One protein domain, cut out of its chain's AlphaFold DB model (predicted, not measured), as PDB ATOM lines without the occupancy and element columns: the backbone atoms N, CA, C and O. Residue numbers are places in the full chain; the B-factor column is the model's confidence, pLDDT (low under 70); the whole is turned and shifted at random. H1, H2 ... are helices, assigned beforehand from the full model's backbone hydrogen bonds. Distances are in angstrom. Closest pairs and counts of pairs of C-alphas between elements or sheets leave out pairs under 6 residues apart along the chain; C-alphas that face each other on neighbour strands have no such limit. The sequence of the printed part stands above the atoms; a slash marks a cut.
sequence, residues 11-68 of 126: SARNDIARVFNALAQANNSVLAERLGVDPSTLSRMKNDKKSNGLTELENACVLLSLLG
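This is residues 11 to 68 of the 126 residues of a protein of Acinetobacter wuhouensis (UniProt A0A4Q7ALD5). Four helices follow one another round a ring: H1, the longest, makes one side, H2 turns the corner at its far end, and H3 and H4 come back along the opposite side until H4 closes the ring on residues 11 to 16 of H1. H1 and H4 make a narrow V that closes near the first residues of H1, while H3 stays away from H1 across the ring. The printed part has 58 residues with four named helices, in the order H1, H2, H3, H4, and no named strand; the class is all helix. The whole is compact, with a radius of gyration of the C-alphas of 11.7 A and spans of 29 by 24 by 17 A.

H1, residues 11 to 25, touches H4, residues 56 to 66, with residues 11 to 16 alone. Their closest C-alphas, those of Ala 12 and Val 62, are 5.1 A apart. The two helices run opposite ways at a steep tilt of 36 degrees, only just steep. H4 also touches H3, residues 39 to 47, where the closest C-alphas, those of Met 45 and Glu 56, are 4.9 A apart. H3 and H4 run the same way at a steep tilt of 55 degrees. H3 touches H2, residues 28 to 35, with the C-alphas of Ala 32 and Pro 39 closest at 5.3 A, and the lines of H2 and H3 are about perpendicular at 79 degrees. H1 and H2 meet only through their link. H1 and H3 are apart, and so are H2 and H4. The helix packing is mostly crossed: of these 3 touching pairs, 0 are at a shallow tilt. In H1, H2, H3 and H4 every O i to N i+4 pair is within hydrogen-bond range.

H1 begins at C-alpha 11, (37.610, 97.951, 39.226), and measures 21.5 A from first to last C-alpha. H4, residues 56 to 66, measures 15.2 A and ends at C-alpha 66, (35.819, 88.611, 38.947). H3, residues 39 to 47, measures 12.4 A. H2, residues 28 to 35, measures 10.1 A and begins at C-alpha 28, (60.525, 94.274, 48.260).

The two C-alphas farthest apart, those of Ser 29 and Gly 68, are 30.6 A apart, while the first and last printed C-alphas, those of Ser 11 and Gly 68, are 9.7 A apart. The links from H1 to H2 and from H2 to H3 are tight, with 2 and 3 residues; the link from H3 to H4, with 8 residues, is short. The printed part has no cut. The mean pLDDT of the printed part is 92.0, and no printed residue of this model is under 70.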
ATOM      1  N   SER A  11      37.231  98.342  37.865       85.31
ATOM      2  CA  SER A  11      37.610  97.951  39.226       85.31
ATOM      3  C   SER A  11      38.950  97.216  39.252       85.31
ATOM      4  O   SER A  11      39.836  97.601  40.010       85.31
ATOM      5  N   ALA A  12      39.146  96.229  38.372       87.69
ATOM      6  CA  ALA A  12      40.395  95.476  38.293       87.69
ATOM      7  C   ALA A  12      41.592  96.378  37.955       87.69
ATOM      8  O   ALA A  12      42.652  96.253  38.563       87.69
ATOM      9  N   ARG A  13      41.419  97.337  37.032       90.69
ATOM     10  CA  ARG A  13      42.466  98.325  36.707       90.69
ATOM     11  C   ARG A  13      42.837  99.191  37.912       90.69
ATOM     12  O   ARG A  13      44.019  99.409  38.165       90.69
ATOM     13  N   ASN A  14      41.839  99.661  38.658       91.31
ATOM     14  CA  ASN A  14      42.060 100.483  39.847       91.31
ATOM     15  C   ASN A  14      42.782  99.705  40.951       91.31
ATOM     16  O   ASN A  14      43.675 100.246  41.605       91.31
ATOM     17  N   ASP A  15      42.416  98.441  41.147       91.88
ATOM     18  CA  ASP A  15      43.033  97.578  42.152       91.88
ATOM     19  C   ASP A  15      44.491  97.262  41.796       91.88
ATOM     20  O   ASP A  15      45.364  97.398  42.653       91.88
ATOM     21  N   ILE A  16      44.786  96.980  40.522       93.31
ATOM     22  CA  ILE A  16      46.164  96.817  40.029       93.31
ATOM     23  C   ILE A  16      46.985  98.079  40.276       93.31
ATOM     24  O   ILE A  16      48.054  98.003  40.879       93.31
ATOM     25  N   ALA A  17      46.485  99.244  39.855       92.56
ATOM     26  CA  ALA A  17      47.189 100.510  40.042       92.56
ATOM     27  C   ALA A  17      47.509 100.763  41.524       92.56
ATOM     28  O   ALA A  17      48.616 101.182  41.868       92.56
ATOM     29  N   ARG A  18      46.565 100.451  42.417       91.06
ATOM     30  CA  ARG A  18      46.738 100.602  43.863       91.06
ATOM     31  C   ARG A  18      47.791  99.648  44.423       91.06
ATOM     32  O   ARG A  18      48.660 100.087  45.174       91.06
ATOM     33  N   VAL A  19      47.735  98.369  44.048       93.31
ATOM     34  CA  VAL A  19      48.700  97.350  44.487       93.31
ATOM     35  C   VAL A  19      50.106  97.687  43.996       93.31
ATOM     36  O   VAL A  19      51.042  97.681  44.792       93.31
ATOM     37  N   PHE A  20      50.273  98.051  42.723       93.06
ATOM     38  CA  PHE A  20      51.585  98.385  42.168       93.06
ATOM     39  C   PHE A  20      52.166  99.679  42.744       93.06
ATOM     40  O   PHE A  20      53.375  99.747  42.957       93.06
ATOM     41  N   ASN A  21      51.331 100.673  43.062       92.31
ATOM     42  CA  ASN A  21      51.784 101.863  43.781       92.31
ATOM     43  C   ASN A  21      52.270 101.501  45.198       92.31
ATOM     44  O   ASN A  21      53.376 101.872  45.583       92.31
ATOM     45  N   ALA A  22      51.511 100.686  45.939       91.31
ATOM     46  CA  ALA A  22      51.934 100.216  47.260       91.31
ATOM     47  C   ALA A  22      53.238  99.396  47.201       91.31
ATOM     48  O   ALA A  22      54.120  99.582  48.036       91.31
ATOM     49  N   LEU A  23      53.398  98.537  46.190       91.38
ATOM     50  CA  LEU A  23      54.632  97.778  45.960       91.38
ATOM     51  C   LEU A  23      55.821  98.678  45.613       91.38
ATOM     52  O   LEU A  23      56.937  98.392  46.032       91.38
ATOM     53  N   ALA A  24      55.609  99.759  44.859       90.88
ATOM     54  CA  ALA A  24      56.669 100.710  44.526       90.88
ATOM     55  C   ALA A  24      57.179 101.486  45.753       90.88
ATOM     56  O   ALA A  24      58.342 101.881  45.779       90.88
ATOM     57  N   GLN A  25      56.330 101.684  46.764       91.25
ATOM     58  CA  GLN A  25      56.690 102.357  48.017       91.25
ATOM     59  C   GLN A  25      57.253 101.402  49.080       91.25
ATOM     60  O   GLN A  25      57.829 101.847  50.072       91.25
ATOM     61  N   ALA A  26      57.075 100.092  48.906       90.88
ATOM     62  CA  ALA A  26      57.478  99.092  49.881       90.88
ATOM     63  C   ALA A  26      58.905  98.568  49.647       90.88
ATOM     64  O   ALA A  26      59.432  98.563  48.534       90.88
ATOM     65  N   ASN A  27      59.525  98.048  50.710       92.44
ATOM     66  CA  ASN A  27      60.780  97.312  50.593       92.44
ATOM     67  C   ASN A  27      60.499  95.869  50.140       92.44
ATOM     68  O   ASN A  27      60.053  95.033  50.929       92.44
ATOM     69  N   ASN A  28      60.784  95.579  48.869       87.81
ATOM     70  CA  ASN A  28      60.525  94.274  48.260       87.81
ATOM     71  C   ASN A  28      61.267  93.117  48.943       87.81
ATOM     72  O   ASN A  28      60.731  92.017  48.982       87.81
ATOM     73  N   SER A  29      62.454  93.344  49.515       90.69
ATOM     74  CA  SER A  29      63.186  92.292  50.232       90.69
ATOM     75  C   SER A  29      62.462  91.890  51.517       90.69
ATOM     76  O   SER A  29      62.275  90.704  51.770       90.69
ATOM     77  N   VAL A  30      61.972  92.875  52.279       94.25
ATOM     78  CA  VAL A  30      61.180  92.639  53.501       94.25
ATOM     79  C   VAL A  30      59.833  91.997  53.166       94.25
ATOM     80  O   VAL A  30      59.353  91.129  53.893       94.25
ATOM     81  N   LEU A  31      59.200  92.412  52.063       93.94
ATOM     82  CA  LEU A  31      57.960  91.788  51.600       93.94
ATOM     83  C   LEU A  31      58.171  90.332  51.182       93.94
ATOM     84  O   LEU A  31      57.363  89.489  51.559       93.94
ATOM     85  N   ALA A  32      59.239  90.037  50.438       94.19
ATOM     86  CA  ALA A  32      59.572  88.681  50.013       94.19
ATOM     87  C   ALA A  32      59.805  87.767  51.226       94.19
ATOM     88  O   ALA A  32      59.188  86.707  51.318       94.19
ATOM     89  N   GLU A  33      60.581  88.237  52.208       95.56
ATOM     90  CA  GLU A  33      60.806  87.536  53.474       95.56
ATOM     91  C   GLU A  33      59.486  87.221  54.197       95.56
ATOM     92  O   GLU A  33      59.228  86.073  54.549       95.56
ATOM     93  N   ARG A  34      58.601  88.216  54.358       95.19
ATOM     94  CA  ARG A  34      57.292  88.025  55.010       95.19
ATOM     95  C   ARG A  34      56.349  87.113  54.235       95.19
ATOM     96  O   ARG A  34      55.494  86.474  54.842       95.19
ATOM     97  N   LEU A  35      56.472  87.085  52.913       93.62
ATOM     98  CA  LEU A  35      55.708  86.201  52.039       93.62
ATOM     99  C   LEU A  35      56.301  84.778  52.001       93.62
ATOM    100  O   LEU A  35      55.671  83.877  51.458       93.62
ATOM    101  N   GLY A  36      57.486  84.563  52.587       95.38
ATOM    102  CA  GLY A  36      58.178  83.275  52.585       95.38
ATOM    103  C   GLY A  36      58.754  82.898  51.219       95.38
ATOM    104  O   GLY A  36      58.899  81.714  50.924       95.38
ATOM    105  N   VAL A  37      59.058  83.887  50.373       94.75
ATOM    106  CA  VAL A  37      59.634  83.684  49.035       94.75
ATOM    107  C   VAL A  37      60.955  84.425  48.902       94.75
ATOM    108  O   VAL A  37      61.217  85.406  49.594       94.75
ATOM    109  N   ASP A  38      61.803  83.990  47.976       93.25
ATOM    110  CA  ASP A  38      63.012  84.739  47.667       93.25
ATOM    111  C   ASP A  38      62.682  86.036  46.882       93.25
ATOM    112  O   ASP A  38      61.694  86.088  46.133       93.25
ATOM    113  N   PRO A  39      63.511  87.092  46.989       91.81
ATOM    114  CA  PRO A  39      63.272  88.352  46.283       91.81
ATOM    115  C   PRO A  39      63.187  88.223  44.753       91.81
ATOM    116  O   PRO A  39      62.495  89.014  44.108       91.81
ATOM    117  N   SER A  40      63.860  87.233  44.151       93.19
ATOM    118  CA  SER A  40      63.802  87.009  42.702       93.19
ATOM    119  C   SER A  40      62.448  86.437  42.278       93.19
ATOM    120  O   SER A  40      61.907  86.843  41.250       93.19
ATOM    121  N   THR A  41      61.840  85.581  43.102       93.56
ATOM    122  CA  THR A  41      60.473  85.092  42.894       93.56
ATOM    123  C   THR A  41      59.460  86.224  42.975       93.56
ATOM    124  O   THR A  41      58.658  86.360  42.053       93.56
ATOM    125  N   LEU A  42      59.550  87.107  43.976       93.31
ATOM    126  CA  LEU A  42      58.686  88.292  44.033       93.31
ATOM    127  C   LEU A  42      58.873  89.198  42.799       93.31
ATOM    128  O   LEU A  42      57.899  89.708  42.242       93.31
ATOM    129  N   SER A  43      60.114  89.362  42.328       92.94
ATOM    130  CA  SER A  43      60.406  90.110  41.099       92.94
ATOM    131  C   SER A  43      59.747  89.480  39.864       92.94
ATOM    132  O   SER A  43      59.128  90.189  39.071       92.94
ATOM    133  N   ARG A  44      59.801  88.151  39.721       94.31
ATOM    134  CA  ARG A  44      59.119  87.428  38.635       94.31
ATOM    135  C   ARG A  44      57.605  87.587  38.705       94.31
ATOM    136  O   ARG A  44      56.988  87.903  37.695       94.31
ATOM    137  N   MET A  45      56.998  87.471  39.888       94.00
ATOM    138  CA  MET A  45      55.548  87.663  40.059       94.00
ATOM    139  C   MET A  45      55.076  89.043  39.576       94.00
ATOM    140  O   MET A  45      53.975  89.171  39.037       94.00
ATOM    141  N   LYS A  46      55.917  90.068  39.758       92.44
ATOM    142  CA  LYS A  46      55.647  91.452  39.359       92.44
ATOM    143  C   LYS A  46      55.846  91.714  37.865       92.44
ATOM    144  O   LYS A  46      55.165  92.582  37.330       92.44
ATOM    145  N   ASN A  47      56.788  91.031  37.215       93.12
ATOM    146  CA  ASN A  47      57.263  91.413  35.879       93.12
ATOM    147  C   ASN A  47      56.950  90.376  34.785       93.12
ATOM    148  O   ASN A  47      56.775  90.749  33.623       93.12
ATOM    149  N   ASP A  48      56.844  89.093  35.130       93.94
ATOM    150  CA  ASP A  48      56.707  88.018  34.149       93.94
ATOM    151  C   ASP A  48      55.250  87.877  33.702       93.94
ATOM    152  O   ASP A  48      54.377  87.422  34.448       93.94
ATOM    153  N   LYS A  49      54.990  88.233  32.441       91.88
ATOM    154  CA  LYS A  49      53.675  88.058  31.819       91.88
ATOM    155  C   LYS A  49      53.391  86.586  31.538       91.88
ATOM    156  O   LYS A  49      54.221  85.868  30.983       91.88
ATOM    157  N   LYS A  50      52.184  86.147  31.885       87.94
ATOM    158  CA  LYS A  50      51.672  84.802  31.604       87.94
ATOM    159  C   LYS A  50      50.971  84.763  30.238       87.94
ATOM    160  O   LYS A  50      50.922  85.756  29.509       87.94
ATOM    161  N   SER A  51      50.404  83.609  29.884       84.88
ATOM    162  CA  SER A  51      49.747  83.351  28.588       84.88
ATOM    163  C   SER A  51      48.613  84.323  28.241       84.88
ATOM    164  O   SER A  51      48.311  84.519  27.064       84.88
ATOM    165  N   ASN A  52      48.010  84.956  29.245       84.94
ATOM    166  CA  ASN A  52      46.943  85.940  29.100       84.94
ATOM    167  C   ASN A  52      47.433  87.402  29.069       84.94
ATOM    168  O   ASN A  52      46.621  88.321  29.092       84.94
ATOM    169  N   GLY A  53      48.749  87.630  29.011       87.88
ATOM    170  CA  GLY A  53      49.343  88.965  28.910       87.88
ATOM    171  C   GLY A  53      49.424  89.743  30.226       87.88
ATOM    172  O   GLY A  53      49.934  90.864  30.211       87.88
ATOM    173  N   LEU A  54      48.978  89.147  31.335       90.81
ATOM    174  CA  LEU A  54      49.038  89.705  32.684       90.81
ATOM    175  C   LEU A  54      50.175  89.065  33.484       90.81
ATOM    176  O   LEU A  54      50.477  87.879  33.323       90.81
ATOM    177  N   THR A  55      50.791  89.840  34.365       94.69
ATOM    178  CA  THR A  55      51.688  89.338  35.411       94.69
ATOM    179  C   THR A  55      50.911  88.551  36.463       94.69
ATOM    180  O   THR A  55      49.678  88.528  36.481       94.69
ATOM    181  N   GLU A  56      51.617  87.862  37.353       94.06
ATOM    182  CA  GLU A  56      50.975  87.055  38.392       94.06
ATOM    183  C   GLU A  56      50.158  87.914  39.368       94.06
ATOM    184  O   GLU A  56      49.041  87.555  39.738       94.06
ATOM    185  N   LEU A  57      50.671  89.099  39.705       93.38
ATOM    186  CA  LEU A  57      49.983  90.048  40.581       93.38
ATOM    187  C   LEU A  57      48.772  90.700  39.906       93.38
ATOM    188  O   LEU A  57      47.728  90.868  40.539       93.38
ATOM    189  N   GLU A  58      48.876  91.032  38.618       93.31
ATOM    190  CA  GLU A  58      47.732  91.527  37.845       93.31
ATOM    191  C   GLU A  58      46.637  90.462  37.738       93.31
ATOM    192  O   GLU A  58      45.459  90.764  37.933       93.31
ATOM    193  N   ASN A  59      47.026  89.203  37.514       93.44
ATOM    194  CA  ASN A  59      46.107  88.071  37.499       93.44
ATOM    195  C   ASN A  59      45.361  87.903  38.819       93.44
ATOM    196  O   ASN A  59      44.146  87.715  38.803       93.44
ATOM    197  N   ALA A  60      46.053  88.019  39.953       92.62
ATOM    198  CA  ALA A  60      45.413  87.968  41.261       92.62
ATOM    199  C   ALA A  60      44.375  89.093  41.431       92.62
ATOM    200  O   ALA A  60      43.257  88.834  41.871       92.62
ATOM    201  N   CYS A  61      44.696  90.326  41.026       92.88
ATOM    202  CA  CYS A  61      43.763  91.455  41.122       92.88
ATOM    203  C   CYS A  61      42.533  91.279  40.217       92.88
ATOM    204  O   CYS A  61      41.407  91.549  40.636       92.88
ATOM    205  N   VAL A  62      42.730  90.800  38.985       92.00
ATOM    206  CA  VAL A  62      41.624  90.500  38.063       92.00
ATOM    207  C   VAL A  62      40.755  89.375  38.619       92.00
ATOM    208  O   VAL A  62      39.534  89.510  38.623       92.00
ATOM    209  N   LEU A  63      41.360  88.307  39.143       91.94
ATOM    210  CA  LEU A  63      40.638  87.199  39.766       91.94
ATOM    211  C   LEU A  63      39.777  87.680  40.938       91.94
ATOM    212  O   LEU A  63      38.595  87.353  40.997       91.94
ATOM    213  N   LEU A  64      40.338  88.498  41.833       92.19
ATOM    214  CA  LEU A  64      39.590  89.087  42.946       92.19
ATOM    215  C   LEU A  64      38.394  89.905  42.446       92.19
ATOM    216  O   LEU A  64      37.284  89.708  42.936       92.19
ATOM    217  N   SER A  65      38.589  90.751  41.430       90.75
ATOM    218  CA  SER A  65      37.495  91.530  40.841       90.75
ATOM    219  C   SER A  65      36.414  90.650  40.208       90.75
ATOM    220  O   SER A  65      35.240  90.997  40.310       90.75
ATOM    221  N   LEU A  66      36.778  89.544  39.551       91.00
ATOM    222  CA  LEU A  66      35.819  88.611  38.947       91.00
ATOM    223  C   LEU A  66      35.005  87.853  40.001       91.00
ATOM    224  O   LEU A  66      33.847  87.525  39.766       91.00
ATOM    225  N   LEU A  67      35.596  87.612  41.170       91.88
ATOM    226  CA  LEU A  67      34.938  86.992  42.319       91.88
ATOM    227  C   LEU A  67      34.116  87.988  43.162       91.88
ATOM    228  O   LEU A  67      33.524  87.594  44.162       91.88
ATOM    229  N   GLY A  68      34.076  89.270  42.783       89.31
ATOM    230  CA  GLY A  68      33.348  90.311  43.515       89.31
ATOM    231  C   GLY A  68      34.078  90.855  44.747       89.31
ATOM    232  O   GLY A  68      33.481  91.581  45.541       89.31
TER     233      GLY A  68